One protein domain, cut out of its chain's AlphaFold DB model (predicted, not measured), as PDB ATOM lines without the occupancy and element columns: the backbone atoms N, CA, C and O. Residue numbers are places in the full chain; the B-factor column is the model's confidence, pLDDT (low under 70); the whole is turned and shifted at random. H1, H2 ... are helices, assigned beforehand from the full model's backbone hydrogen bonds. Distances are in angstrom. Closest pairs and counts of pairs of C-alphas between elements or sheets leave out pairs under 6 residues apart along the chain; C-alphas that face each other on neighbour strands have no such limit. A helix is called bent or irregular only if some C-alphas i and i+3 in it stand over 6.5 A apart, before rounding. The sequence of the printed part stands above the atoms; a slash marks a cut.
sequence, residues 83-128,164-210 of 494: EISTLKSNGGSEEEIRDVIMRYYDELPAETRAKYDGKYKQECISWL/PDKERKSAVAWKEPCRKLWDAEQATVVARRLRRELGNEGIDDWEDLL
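AT A GLANCE: This is residues 83 to 128 and 164 to 210 of the 494 residues of an uncharacterized protein of Steinernema carpocapsae (UniProt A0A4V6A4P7). A small body of packed helices, with H1 and H2 as a hairpin, sends out one long helical arm that makes the length; residues 186 to 210 stick out. The printed part has 93 residues, 80 of them in four named helices, H1 to H4 in order, with no named strand, and its class is all helix; the whole is extended, radius of gyration of the C-alphas 19.8 A, spanning 71 by 30 by 16 A.

HOW THE PARTS SIT: Start at H1, residues 83 to 89, which touches H2, residues 94 to 107, closest at C-alphas 84 and 97, 6.4 A. H4, residues 165 to 207, assigned as one helix by its hydrogen bonds, is bent, C-alphas 173 and 176 being 7.4 A apart; H4a ends at 173, H4b begins at 176. Residues 94 to 98 alone of H2 touch H4a, closest at C-alphas 95 and 173, 5.4 A. Residues 117 to 124 alone of H3, residues 110 to 125, touch H4b, closest at C-alphas 124 and 178, 5.8 A, at a steep tilt of 63 degrees. Every O i to N i+4 pair is within hydrogen-bond range in H1, H2 and H4a, 8 of 12 in H3, 25 of 28 in H4b.

IN THESE COORDINATES: Find C-alpha 83 at (50.492, 34.398, -29.347), where H1 begins. H4b runs 46.1 A to C-alpha 207 at (21.393, 14.289, 19.478).

THE WHOLE: Residues 129 to 163 are cut out, leaving C-alphas 128 and 164 12.4 A apart. Confidence is under 70 at residues 110 to 111 and 182 to 210.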
ATOM      1  N   GLU A  83      49.833  35.706 -29.188       84.31
ATOM      2  CA  GLU A  83      50.492  34.398 -29.347       84.31
ATOM      3  C   GLU A  83      49.536  33.361 -29.956       84.31
ATOM      4  O   GLU A  83      49.845  32.737 -30.976       84.31
ATOM      5  N   ILE A  84      48.328  33.228 -29.396       80.88
ATOM      6  CA  ILE A  84      47.317  32.280 -29.889       80.88
ATOM      7  C   ILE A  84      46.835  32.660 -31.299       80.88
ATOM      8  O   ILE A  84      46.611  31.787 -32.142       80.88
ATOM      9  N   SER A  85      46.665  33.955 -31.575       79.88
ATOM     10  CA  SER A  85      46.240  34.452 -32.889       79.88
ATOM     11  C   SER A  85      47.301  34.196 -33.963       79.88
ATOM     12  O   SER A  85      46.992  33.682 -35.038       79.88
ATOM     13  N   THR A  86      48.570  34.447 -33.636       83.00
ATOM     14  CA  THR A  86      49.716  34.166 -34.510       83.00
ATOM     15  C   THR A  86      49.821  32.675 -34.817       83.00
ATOM     16  O   THR A  86      50.015  32.288 -35.970       83.00
ATOM     17  N   LEU A  87      49.625  31.821 -33.807       83.06
ATOM     18  CA  LEU A  87      49.627  30.370 -33.978       83.06
ATOM     19  C   LEU A  87      48.510  29.908 -34.929       83.06
ATOM     20  O   LEU A  87      48.758  29.102 -35.827       83.06
ATOM     21  N   LYS A  88      47.307  30.487 -34.813       78.25
ATOM     22  CA  LYS A  88      46.185  30.235 -35.737       78.25
ATOM     23  C   LYS A  88      46.496  30.685 -37.165       78.25
ATOM     24  O   LYS A  88      46.235  29.940 -38.109       78.25
ATOM     25  N   SER A  89      47.064  31.879 -37.341       79.69
ATOM     26  CA  SER A  89      47.423  32.422 -38.659       79.69
ATOM     27  C   SER A  89      48.526  31.627 -39.358       79.69
ATOM     28  O   SER A  89      48.511  31.512 -40.582       79.69
ATOM     29  N   ASN A  90      49.441  31.031 -38.592       82.50
ATOM     30  CA  ASN A  90      50.526  30.199 -39.113       82.50
ATOM     31  C   ASN A  90      50.102  28.751 -39.420       82.50
ATOM     32  O   ASN A  90      50.939  27.945 -39.824       82.50
ATOM     33  N   GLY A  91      48.817  28.416 -39.261       77.19
ATOM     34  CA  GLY A  91      48.298  27.072 -39.518       77.19
ATOM     35  C   GLY A  91      48.630  26.057 -38.423       77.19
ATOM     36  O   GLY A  91      48.687  24.864 -38.723       77.19
ATOM     37  N   GLY A  92      48.851  26.520 -37.187       77.38
ATOM     38  CA  GLY A  92      49.033  25.655 -36.024       77.38
ATOM     39  C   GLY A  92      47.863  24.687 -35.842       77.38
ATOM     40  O   GLY A  92      46.719  24.987 -36.204       77.38
ATOM     41  N   SER A  93      48.159  23.499 -35.322       76.62
ATOM     42  CA  SER A  93      47.158  22.454 -35.116       76.62
ATOM     43  C   SER A  93      46.239  22.786 -33.933       76.62
ATOM     44  O   SER A  93      46.583  23.586 -33.059       76.62
ATOM     45  N   GLU A  94      45.053  22.169 -33.872       73.88
ATOM     46  CA  GLU A  94      44.136  22.410 -32.744       73.88
ATOM     47  C   GLU A  94      44.705  21.906 -31.414       73.88
ATOM     48  O   GLU A  94      44.379  22.437 -30.355       73.88
ATOM     49  N   GLU A  95      45.595  20.914 -31.461       73.44
ATOM     50  CA  GLU A  95      46.359  20.442 -30.312       73.44
ATOM     51  C   GLU A  95      47.343  21.504 -29.804       73.44
ATOM     52  O   GLU A  95      47.383  21.763 -28.604       73.44
ATOM     53  N   GLU A  96      48.083  22.159 -30.702       76.00
ATOM     54  CA  GLU A  96      49.044  23.208 -30.337       76.00
ATOM     55  C   GLU A  96      48.329  24.427 -29.742       76.00
ATOM     56  O   GLU A  96      48.748  24.970 -28.719       76.00
ATOM     57  N   ILE A  97      47.205  24.827 -30.346       78.00
ATOM     58  CA  ILE A  97      46.374  25.932 -29.853       78.00
ATOM     59  C   ILE A  97      45.808  25.602 -28.467       78.00
ATOM     60  O   ILE A  97      45.879  26.433 -27.559       78.00
ATOM     61  N   ARG A  98      45.274  24.390 -28.285       82.31
ATOM     62  CA  ARG A  98      44.790  23.903 -26.987       82.31
ATOM     63  C   ARG A  98      45.890  23.928 -25.934       82.31
ATOM     64  O   ARG A  98      45.636  24.408 -24.835       82.31
ATOM     65  N   ASP A  99      47.081  23.417 -26.233       80.12
ATOM     66  CA  ASP A  99      48.159  23.298 -25.241       80.12
ATOM     67  C   ASP A  99      48.617  24.668 -24.731       80.12
ATOM     68  O   ASP A  99      48.830  24.845 -23.530       80.12
ATOM     69  N   VAL A 100      48.680  25.667 -25.617       81.12
ATOM     70  CA  VAL A 100      48.969  27.056 -25.234       81.12
ATOM     71  C   VAL A 100      47.871  27.623 -24.331       81.12
ATOM     72  O   VAL A 100      48.185  28.213 -23.297       81.12
ATOM     73  N   ILE A 101      46.596  27.412 -24.677       83.94
ATOM     74  CA  ILE A 101      45.463  27.880 -23.863       83.94
ATOM     75  C   ILE A 101      45.468  27.203 -22.487       83.94
ATOM     76  O   ILE A 101      45.341  27.883 -21.470       83.94
ATOM     77  N   MET A 102      45.663  25.883 -22.440       80.69
ATOM     78  CA  MET A 102      45.663  25.121 -21.192       80.69
ATOM     79  C   MET A 102      46.832  25.489 -20.286       80.69
ATOM     80  O   MET A 102      46.635  25.598 -19.082       80.69
ATOM     81  N   ARG A 103      48.014  25.780 -20.844       85.81
ATOM     82  CA  ARG A 103      49.151  26.295 -20.068       85.81
ATOM     83  C   ARG A 103      48.787  27.585 -19.331       85.81
ATOM     84  O   ARG A 103      48.979  27.663 -18.123       85.81
ATOM     85  N   TYR A 104      48.218  28.573 -20.026       84.19
ATOM     86  CA  TYR A 104      47.829  29.828 -19.374       84.19
ATOM     87  C   TYR A 104      46.665  29.649 -18.400       84.19
ATOM     88  O   TYR A 104      46.625  30.293 -17.352       84.19
ATOM     89  N   TYR A 105      45.729  28.757 -18.714       80.50
ATOM     90  CA  TYR A 105      44.609  28.441 -17.835       80.50
ATOM     91  C   TYR A 105      45.085  27.763 -16.538       80.50
ATOM     92  O   TYR A 105      44.602  28.083 -15.450       80.50
ATOM     93  N   ASP A 106      46.088  26.888 -16.626       78.94
ATOM     94  CA  ASP A 106      46.700  26.214 -15.480       78.94
ATOM     95  C   ASP A 106      47.565  27.145 -14.616       78.94
ATOM     96  O   ASP A 106      47.768  26.862 -13.431       78.94
ATOM     97  N   GLU A 107      48.007  28.280 -15.156       82.50
ATOM     98  CA  GLU A 107      48.704  29.347 -14.425       82.50
ATOM     99  C   GLU A 107      47.742  30.306 -13.696       82.50
ATOM    100  O   GLU A 107      48.164  31.043 -12.800       82.50
ATOM    101  N   LEU A 108      46.439  30.292 -14.017       78.38
ATOM    102  CA  LEU A 108      45.466  31.179 -13.373       78.38
ATOM    103  C   LEU A 108      45.290  30.875 -11.875       78.38
ATOM    104  O   LEU A 108      45.207  29.705 -11.489       78.38
ATOM    105  N   PRO A 109      45.079  31.903 -11.029       74.88
ATOM    106  CA  PRO A 109      44.634  31.707  -9.653       74.88
ATOM    107  C   PRO A 109      43.345  30.879  -9.588       74.88
ATOM    108  O   PRO A 109      42.446  31.060 -10.413       74.88
ATOM    109  N   ALA A 110      43.224  30.013  -8.576       69.31
ATOM    110  CA  ALA A 110      42.093  29.092  -8.434       69.31
ATOM    111  C   ALA A 110      40.724  29.805  -8.420       69.31
ATOM    112  O   ALA A 110      39.779  29.336  -9.049       69.31
ATOM    113  N   GLU A 111      40.627  30.971  -7.774       66.44
ATOM    114  CA  GLU A 111      39.394  31.773  -7.744       66.44
ATOM    115  C   GLU A 111      38.998  32.322  -9.119       66.44
ATOM    116  O   GLU A 111      37.815  32.378  -9.454       66.44
ATOM    117  N   THR A 112      39.980  32.738  -9.922       72.38
ATOM    118  CA  THR A 112      39.738  33.232 -11.280       72.38
ATOM    119  C   THR A 112      39.347  32.073 -12.181       72.38
ATOM    120  O   THR A 112      38.355  32.176 -12.894       72.38
ATOM    121  N   ARG A 113      40.063  30.948 -12.085       74.44
ATOM    122  CA  ARG A 113      39.784  29.720 -12.838       74.44
ATOM    123  C   ARG A 113      38.345  29.244 -12.621       74.44
ATOM    124  O   ARG A 113      37.599  29.133 -13.586       74.44
ATOM    125  N   ALA A 114      37.909  29.160 -11.360       71.56
ATOM    126  CA  ALA A 114      36.561  28.736 -10.979       71.56
ATOM    127  C   ALA A 114      35.422  29.552 -11.627       71.56
ATOM    128  O   ALA A 114      34.328  29.021 -11.827       71.56
ATOM    129  N   LYS A 115      35.654  30.828 -11.978       76.44
ATOM    130  CA  LYS A 115      34.669  31.658 -12.700       76.44
ATOM    131  C   LYS A 115      34.482  31.211 -14.152       76.44
ATOM    132  O   LYS A 115      33.390  31.367 -14.692       76.44
ATOM    133  N   TYR A 116      35.528  30.667 -14.769       75.94
ATOM    134  CA  TYR A 116      35.533  30.231 -16.165       75.94
ATOM    135  C   TYR A 116      35.244  28.734 -16.330       75.94
ATOM    136  O   TYR A 116      34.808  28.333 -17.406       75.94
ATOM    137  N   ASP A 117      35.377  27.923 -15.275       74.44
ATOM    138  CA  ASP A 117      35.060  26.487 -15.303       74.44
ATOM    139  C   ASP A 117      33.656  26.205 -15.853       74.44
ATOM    140  O   ASP A 117      33.470  25.295 -16.656       74.44
ATOM    141  N   GLY A 118      32.654  26.992 -15.443       75.00
ATOM    142  CA  GLY A 118      31.277  26.837 -15.925       75.00
ATOM    143  C   GLY A 118      31.144  27.070 -17.431       75.00
ATOM    144  O   GLY A 118      30.454  26.312 -18.111       75.00
ATOM    145  N   LYS A 119      31.855  28.076 -17.958       79.44
ATOM    146  CA  LYS A 119      31.881  28.397 -19.389       79.44
ATOM    147  C   LYS A 119      32.540  27.268 -20.185       79.44
ATOM    148  O   LYS A 119      31.923  26.738 -21.105       79.44
ATOM    149  N   TYR A 120      33.738  26.839 -19.785       78.00
ATOM    150  CA  TYR A 120      34.461  25.782 -20.496       78.00
ATOM    151  C   TYR A 120      33.731  24.438 -20.469       78.00
ATOM    152  O   TYR A 120      33.734  23.726 -21.468       78.00
ATOM    153  N   LYS A 121      33.018  24.110 -19.386       76.56
ATOM    154  CA  LYS A 121      32.154  22.917 -19.348       76.56
ATOM    155  C   LYS A 121      31.059  22.970 -20.405       76.56
ATOM    156  O   LYS A 121      30.856  21.992 -21.118       76.56
ATOM    157  N   GLN A 122      30.359  24.096 -20.529       78.69
ATOM    158  CA  GLN A 122      29.329  24.239 -21.558       78.69
ATOM    159  C   GLN A 122      29.925  24.122 -22.963       78.69
ATOM    160  O   GLN A 122      29.364  23.430 -23.812       78.69
ATOM    161  N   GLU A 123      31.091  24.721 -23.196       78.38
ATOM    162  CA  GLU A 123      31.794  24.620 -24.478       78.38
ATOM    163  C   GLU A 123      32.196  23.178 -24.805       78.38
ATOM    164  O   GLU A 123      31.957  22.710 -25.921       78.38
ATOM    165  N   CYS A 124      32.701  22.444 -23.815       81.25
ATOM    166  CA  CYS A 124      33.131  21.058 -23.939       81.25
ATOM    167  C   CYS A 124      32.014  20.085 -24.378       81.25
ATOM    168  O   CYS A 124      32.321  19.069 -25.002       81.25
ATOM    169  N   ILE A 125      30.736  20.386 -24.100       80.31
ATOM    170  CA  ILE A 125      29.573  19.601 -24.572       80.31
ATOM    171  C   ILE A 125      28.721  20.317 -25.630       80.31
ATOM    172  O   ILE A 125      27.735  19.753 -26.095       80.31
ATOM    173  N   SER A 126      29.082  21.527 -26.060       82.31
ATOM    174  CA  SER A 126      28.279  22.333 -27.001       82.31
ATOM    175  C   SER A 126      28.035  21.661 -28.361       82.31
ATOM    176  O   SER A 126      27.077  21.979 -29.068       82.31
ATOM    177  N   TRP A 127      28.899  20.720 -28.743       83.00
ATOM    178  CA  TRP A 127      28.777  19.934 -29.967       83.00
ATOM    179  C   TRP A 127      27.802  18.757 -29.825       83.00
ATOM    180  O   TRP A 127      27.278  18.290 -30.833       83.00
ATOM    181  N   LEU A 128      27.529  18.292 -28.601       81.56
ATOM    182  CA  LEU A 128      26.766  17.071 -28.337       81.56
ATOM    183  C   LEU A 128      25.314  17.146 -28.854       81.56
ATOM    184  O   LEU A 128      24.920  16.235 -29.582       81.56
ATOM    185  N   PRO A 164      31.421  16.615 -38.369       85.00
ATOM    186  CA  PRO A 164      32.232  17.023 -39.514       85.00
ATOM    187  C   PRO A 164      33.716  17.147 -39.145       85.00
ATOM    188  O   PRO A 164      34.040  17.577 -38.041       85.00
ATOM    189  N   ASP A 165      34.622  16.870 -40.089       77.62
ATOM    190  CA  ASP A 165      36.079  16.792 -39.865       77.62
ATOM    191  C   ASP A 165      36.676  17.945 -39.043       77.62
ATOM    192  O   ASP A 165      37.537  17.716 -38.194       77.62
ATOM    193  N   LYS A 166      36.221  19.183 -39.274       76.25
ATOM    194  CA  LYS A 166      36.695  20.362 -38.538       76.25
ATOM    195  C   LYS A 166      36.261  20.343 -37.066       76.25
ATOM    196  O   LYS A 166      37.089  20.560 -36.189       76.25
ATOM    197  N   GLU A 167      34.986  20.067 -36.793       76.44
ATOM    198  CA  GLU A 167      34.455  20.011 -35.421       76.44
ATOM    199  C   GLU A 167      34.952  18.757 -34.690       76.44
ATOM    200  O   GLU A 167      35.280  18.821 -33.508       76.44
ATOM    201  N   ARG A 168      35.119  17.643 -35.415       81.56
ATOM    202  CA  ARG A 168      35.684  16.397 -34.891       81.56
ATOM    203  C   ARG A 168      37.108  16.587 -34.374       81.56
ATOM    204  O   ARG A 168      37.402  16.153 -33.267       81.56
ATOM    205  N   LYS A 169      37.984  17.255 -35.137       78.44
ATOM    206  CA  LYS A 169      39.367  17.541 -34.706       78.44
ATOM    207  C   LYS A 169      39.404  18.361 -33.417       78.44
ATOM    208  O   LYS A 169      40.120  17.996 -32.492       78.44
ATOM    209  N   SER A 170      38.573  19.398 -33.324       75.44
ATOM    210  CA  SER A 170      38.448  20.200 -32.104       75.44
ATOM    211  C   SER A 170      37.933  19.367 -30.923       75.44
ATOM    212  O   SER A 170      38.528  19.395 -29.852       75.44
ATOM    213  N   ALA A 171      36.861  18.588 -31.101       78.69
ATOM    214  CA  ALA A 171      36.294  17.770 -30.027       78.69
ATOM    215  C   ALA A 171      37.276  16.695 -29.523       78.69
ATOM    216  O   ALA A 171      37.364  16.451 -28.321       78.69
ATOM    217  N   VAL A 172      38.064  16.094 -30.424       80.44
ATOM    218  CA  VAL A 172      39.136  15.151 -30.062       80.44
ATOM    219  C   VAL A 172      40.253  15.856 -29.296       80.44
ATOM    220  O   VAL A 172      40.666  15.359 -28.248       80.44
ATOM    221  N   ALA A 173      40.721  17.014 -29.775       77.62
ATOM    222  CA  ALA A 173      41.802  17.753 -29.131       77.62
ATOM    223  C   ALA A 173      41.439  18.148 -27.691       77.62
ATOM    224  O   ALA A 173      42.264  17.996 -26.792       77.62
ATOM    225  N   TRP A 174      40.204  18.590 -27.458       79.88
ATOM    226  CA  TRP A 174      39.739  19.083 -26.159       79.88
ATOM    227  C   TRP A 174      39.211  18.001 -25.208       79.88
ATOM    228  O   TRP A 174      38.955  18.294 -24.043       79.88
ATOM    229  N   LYS A 175      39.116  16.737 -25.644       78.94
ATOM    230  CA  LYS A 175      38.566  15.628 -24.843       78.94
ATOM    231  C   LYS A 175      39.222  15.488 -23.462       78.94
ATOM    232  O   LYS A 175      38.521  15.381 -22.457       78.94
ATOM    233  N   GLU A 176      40.554  15.474 -23.399       79.12
ATOM    234  CA  GLU A 176      41.280  15.282 -22.136       79.12
ATOM    235  C   GLU A 176      41.163  16.496 -21.186       79.12
ATOM    236  O   GLU A 176      40.810  16.279 -20.022       79.12
ATOM    237  N   PRO A 177      41.375  17.757 -21.630       78.44
ATOM    238  CA  PRO A 177      41.099  18.934 -20.799       78.44
ATOM    239  C   PRO A 177      39.676  18.969 -20.241       78.44
ATOM    240  O   PRO A 177      39.477  19.198 -19.049       78.44
ATOM    241  N   CYS A 178      38.691  18.678 -21.090       80.19
ATOM    242  CA  CYS A 178      37.290  18.638 -20.705       80.19
ATOM    243  C   CYS A 178      37.036  17.596 -19.606       80.19
ATOM    244  O   CYS A 178      36.409  17.905 -18.594       80.19
ATOM    245  N   ARG A 179      37.595  16.385 -19.741       76.31
ATOM    246  CA  ARG A 179      37.499  15.345 -18.706       76.31
ATOM    247  C   ARG A 179      38.055  15.822 -17.362       76.31
ATOM    248  O   ARG A 179      37.350  15.756 -16.361       76.31
ATOM    249  N   LYS A 180      39.268  16.393 -17.350       76.56
ATOM    250  CA  LYS A 180      39.896  16.929 -16.124       76.56
ATOM    251  C   LYS A 180      39.025  17.985 -15.436       76.56
ATOM    252  O   LYS A 180      38.949  18.014 -14.208       76.56
ATOM    253  N   LEU A 181      38.360  18.834 -16.218       73.25
ATOM    254  CA  LEU A 181      37.479  19.884 -15.709       73.25
ATOM    255  C   LEU A 181      36.235  19.316 -14.998       73.25
ATOM    256  O   LEU A 181      35.832  19.824 -13.949       73.25
ATOM    257  N   TRP A 182      35.644  18.242 -15.530       69.00
ATOM    258  CA  TRP A 182      34.510  17.555 -14.900       69.00
ATOM    259  C   TRP A 182      34.902  16.659 -13.722       69.00
ATOM    260  O   TRP A 182      34.133  16.572 -12.761       69.00
ATOM    261  N   ASP A 183      36.088  16.052 -13.746       65.50
ATOM    262  CA  ASP A 183      36.617  15.269 -12.621       65.50
ATOM    263  C   ASP A 183      36.832  16.160 -11.387       65.50
ATOM    264  O   ASP A 183      36.434  15.818 -10.268       65.50
ATOM    265  N   ALA A 184      37.391  17.360 -11.592       60.75
ATOM    266  CA  ALA A 184      37.568  18.351 -10.535       60.75
ATOM    267  C   ALA A 184      36.224  18.792  -9.925       60.75
ATOM    268  O   ALA A 184      36.102  18.939  -8.706       60.75
ATOM    269  N   GLU A 185      35.183  18.956 -10.747       62.69
ATOM    270  CA  GLU A 185      33.837  19.280 -10.274       62.69
ATOM    271  C   GLU A 185      33.227  18.157  -9.441       62.69
ATOM    272  O   GLU A 185      32.759  18.432  -8.334       62.69
ATOM    273  N   GLN A 186      33.277  16.908  -9.908       59.19
ATOM    274  CA  GLN A 186      32.798  15.764  -9.129       59.19
ATOM    275  C   GLN A 186      33.502  15.698  -7.777       59.19
ATOM    276  O   GLN A 186      32.837  15.623  -6.744       59.19
ATOM    277  N   ALA A 187      34.826  15.864  -7.748       53.53
ATOM    278  CA  ALA A 187      35.574  15.938  -6.498       53.53
ATOM    279  C   ALA A 187      35.086  17.089  -5.597       53.53
ATOM    280  O   ALA A 187      34.964  16.928  -4.379       53.53
ATOM    281  N   THR A 188      34.749  18.256  -6.162       54.34
ATOM    282  CA  THR A 188      34.226  19.385  -5.377       54.34
ATOM    283  C   THR A 188      32.814  19.171  -4.850       54.34
ATOM    284  O   THR A 188      32.551  19.561  -3.708       54.34
ATOM    285  N   VAL A 189      31.925  18.578  -5.652       56.56
ATOM    286  CA  VAL A 189      30.534  18.268  -5.308       56.56
ATOM    287  C   VAL A 189      30.509  17.181  -4.248       56.56
ATOM    288  O   VAL A 189      29.882  17.385  -3.211       56.56
ATOM    289  N   VAL A 190      31.274  16.104  -4.434       53.88
ATOM    290  CA  VAL A 190      31.466  15.048  -3.435       53.88
ATOM    291  C   VAL A 190      32.016  15.639  -2.143       53.88
ATOM    292  O   VAL A 190      31.461  15.391  -1.082       53.88
ATOM    293  N   ALA A 191      33.022  16.513  -2.193       48.16
ATOM    294  CA  ALA A 191      33.559  17.136  -0.985       48.16
ATOM    295  C   ALA A 191      32.599  18.146  -0.320       48.16
ATOM    296  O   ALA A 191      32.652  18.338   0.894       48.16
ATOM    297  N   ARG A 192      31.731  18.831  -1.081       53.81
ATOM    298  CA  ARG A 192      30.676  19.710  -0.534       53.81
ATOM    299  C   ARG A 192      29.558  18.894   0.103       53.81
ATOM    300  O   ARG A 192      29.120  19.248   1.192       53.81
ATOM    301  N   ARG A 193      29.131  17.820  -0.558       54.19
ATOM    302  CA  ARG A 193      28.173  16.843  -0.045       54.19
ATOM    303  C   ARG A 193      28.705  16.218   1.236       54.19
ATOM    304  O   ARG A 193      28.055  16.340   2.258       54.19
ATOM    305  N   LEU A 194      29.946  15.745   1.216       48.31
ATOM    306  CA  LEU A 194      30.646  15.226   2.381       48.31
ATOM    307  C   LEU A 194      30.725  16.263   3.505       48.31
ATOM    308  O   LEU A 194      30.498  15.921   4.650       48.31
ATOM    309  N   ARG A 195      31.001  17.540   3.216       50.72
ATOM    310  CA  ARG A 195      30.990  18.590   4.250       50.72
ATOM    311  C   ARG A 195      29.595  18.799   4.849       50.72
ATOM    312  O   ARG A 195      29.502  19.038   6.046       50.72
ATOM    313  N   ARG A 196      28.531  18.727   4.041       51.97
ATOM    314  CA  ARG A 196      27.143  18.834   4.521       51.97
ATOM    315  C   ARG A 196      26.721  17.596   5.305       51.97
ATOM    316  O   ARG A 196      26.125  17.752   6.353       51.97
ATOM    317  N   GLU A 197      27.065  16.400   4.847       45.41
ATOM    318  CA  GLU A 197      26.761  15.137   5.530       45.41
ATOM    319  C   GLU A 197      27.570  15.017   6.832       45.41
ATOM    320  O   GLU A 197      27.005  14.768   7.888       45.41
ATOM    321  N   LEU A 198      28.870  15.332   6.815       46.22
ATOM    322  CA  LEU A 198      29.699  15.375   8.027       46.22
ATOM    323  C   LEU A 198      29.302  16.504   8.994       46.22
ATOM    324  O   LEU A 198      29.535  16.365  10.191       46.22
ATOM    325  N   GLY A 199      28.761  17.617   8.487       46.09
ATOM    326  CA  GLY A 199      28.371  18.784   9.284       46.09
ATOM    327  C   GLY A 199      26.951  18.717   9.852       46.09
ATOM    328  O   GLY A 199      26.751  19.120  10.989       46.09
ATOM    329  N   ASN A 200      25.985  18.191   9.094       42.06
ATOM    330  CA  ASN A 200      24.578  18.134   9.499       42.06
ATOM    331  C   ASN A 200      24.228  16.798  10.175       42.06
ATOM    332  O   ASN A 200      23.619  16.809  11.237       42.06
ATOM    333  N   GLU A 201      24.670  15.646   9.651       44.94
ATOM    334  CA  GLU A 201      24.347  14.348  10.282       44.94
ATOM    335  C   GLU A 201      25.184  14.096  11.541       44.94
ATOM    336  O   GLU A 201      24.780  13.345  12.421       44.94
ATOM    337  N   GLY A 202      26.339  14.759  11.669       45.19
ATOM    338  CA  GLY A 202      27.132  14.757  12.897       45.19
ATOM    339  C   GLY A 202      26.487  15.520  14.058       45.19
ATOM    340  O   GLY A 202      26.962  15.386  15.177       45.19
ATOM    341  N   ILE A 203      25.439  16.309  13.824       42.44
ATOM    342  CA  ILE A 203      24.686  16.986  14.887       42.44
ATOM    343  C   ILE A 203      23.490  16.106  15.268       42.44
ATOM    344  O   ILE A 203      23.409  15.686  16.421       42.44
ATOM    345  N   ASP A 204      22.678  15.691  14.293       46.38
ATOM    346  CA  ASP A 204      21.479  14.867  14.521       46.38
ATOM    347  C   ASP A 204      21.802  13.468  15.109       46.38
ATOM    348  O   ASP A 204      21.107  12.988  16.004       46.38
ATOM    349  N   ASP A 205      22.904  12.819  14.696       51.66
ATOM    350  CA  ASP A 205      23.309  11.489  15.206       51.66
ATOM    351  C   ASP A 205      23.774  11.511  16.673       51.66
ATOM    352  O   ASP A 205      23.665  10.510  17.391       51.66
ATOM    353  N   TRP A 206      24.375  12.623  17.103       51.44
ATOM    354  CA  TRP A 206      24.768  12.811  18.496       51.44
ATOM    355  C   TRP A 206      23.565  13.211  19.333       51.44
ATOM    356  O   TRP A 206      23.488  12.807  20.493       51.44
ATOM    357  N   GLU A 207      22.598  13.926  18.754       53.25
ATOM    358  CA  GLU A 207      21.393  14.289  19.478       53.25
ATOM    359  C   GLU A 207      20.664  13.063  20.036       53.25
ATOM    360  O   GLU A 207      20.311  13.092  21.204       53.25
ATOM    361  N   ASP A 208      20.545  11.946  19.319       58.56
ATOM    362  CA  ASP A 208      19.862  10.746  19.841       58.56
ATOM    363  C   ASP A 208      20.596  10.023  20.992       58.56
ATOM    364  O   ASP A 208      19.981   9.288  21.770       58.56
ATOM    365  N   LEU A 209      21.918  10.194  21.104       59.00
ATOM    366  CA  LEU A 209      22.767   9.479  22.070       59.00
ATOM    367  C   LEU A 209      23.134  10.317  23.301       59.00
ATOM    368  O   LEU A 209      23.479   9.755  24.343       59.00
ATOM    369  N   LEU A 210      23.075  11.640  23.171       63.66
ATOM    370  CA  LEU A 210      23.373  12.601  24.225       63.66
ATOM    371  C   LEU A 210      22.149  12.846  25.114       63.66
ATOM    372  O   LEU A 210      21.000  12.858  24.656       63.66
TER     373      LEU A 210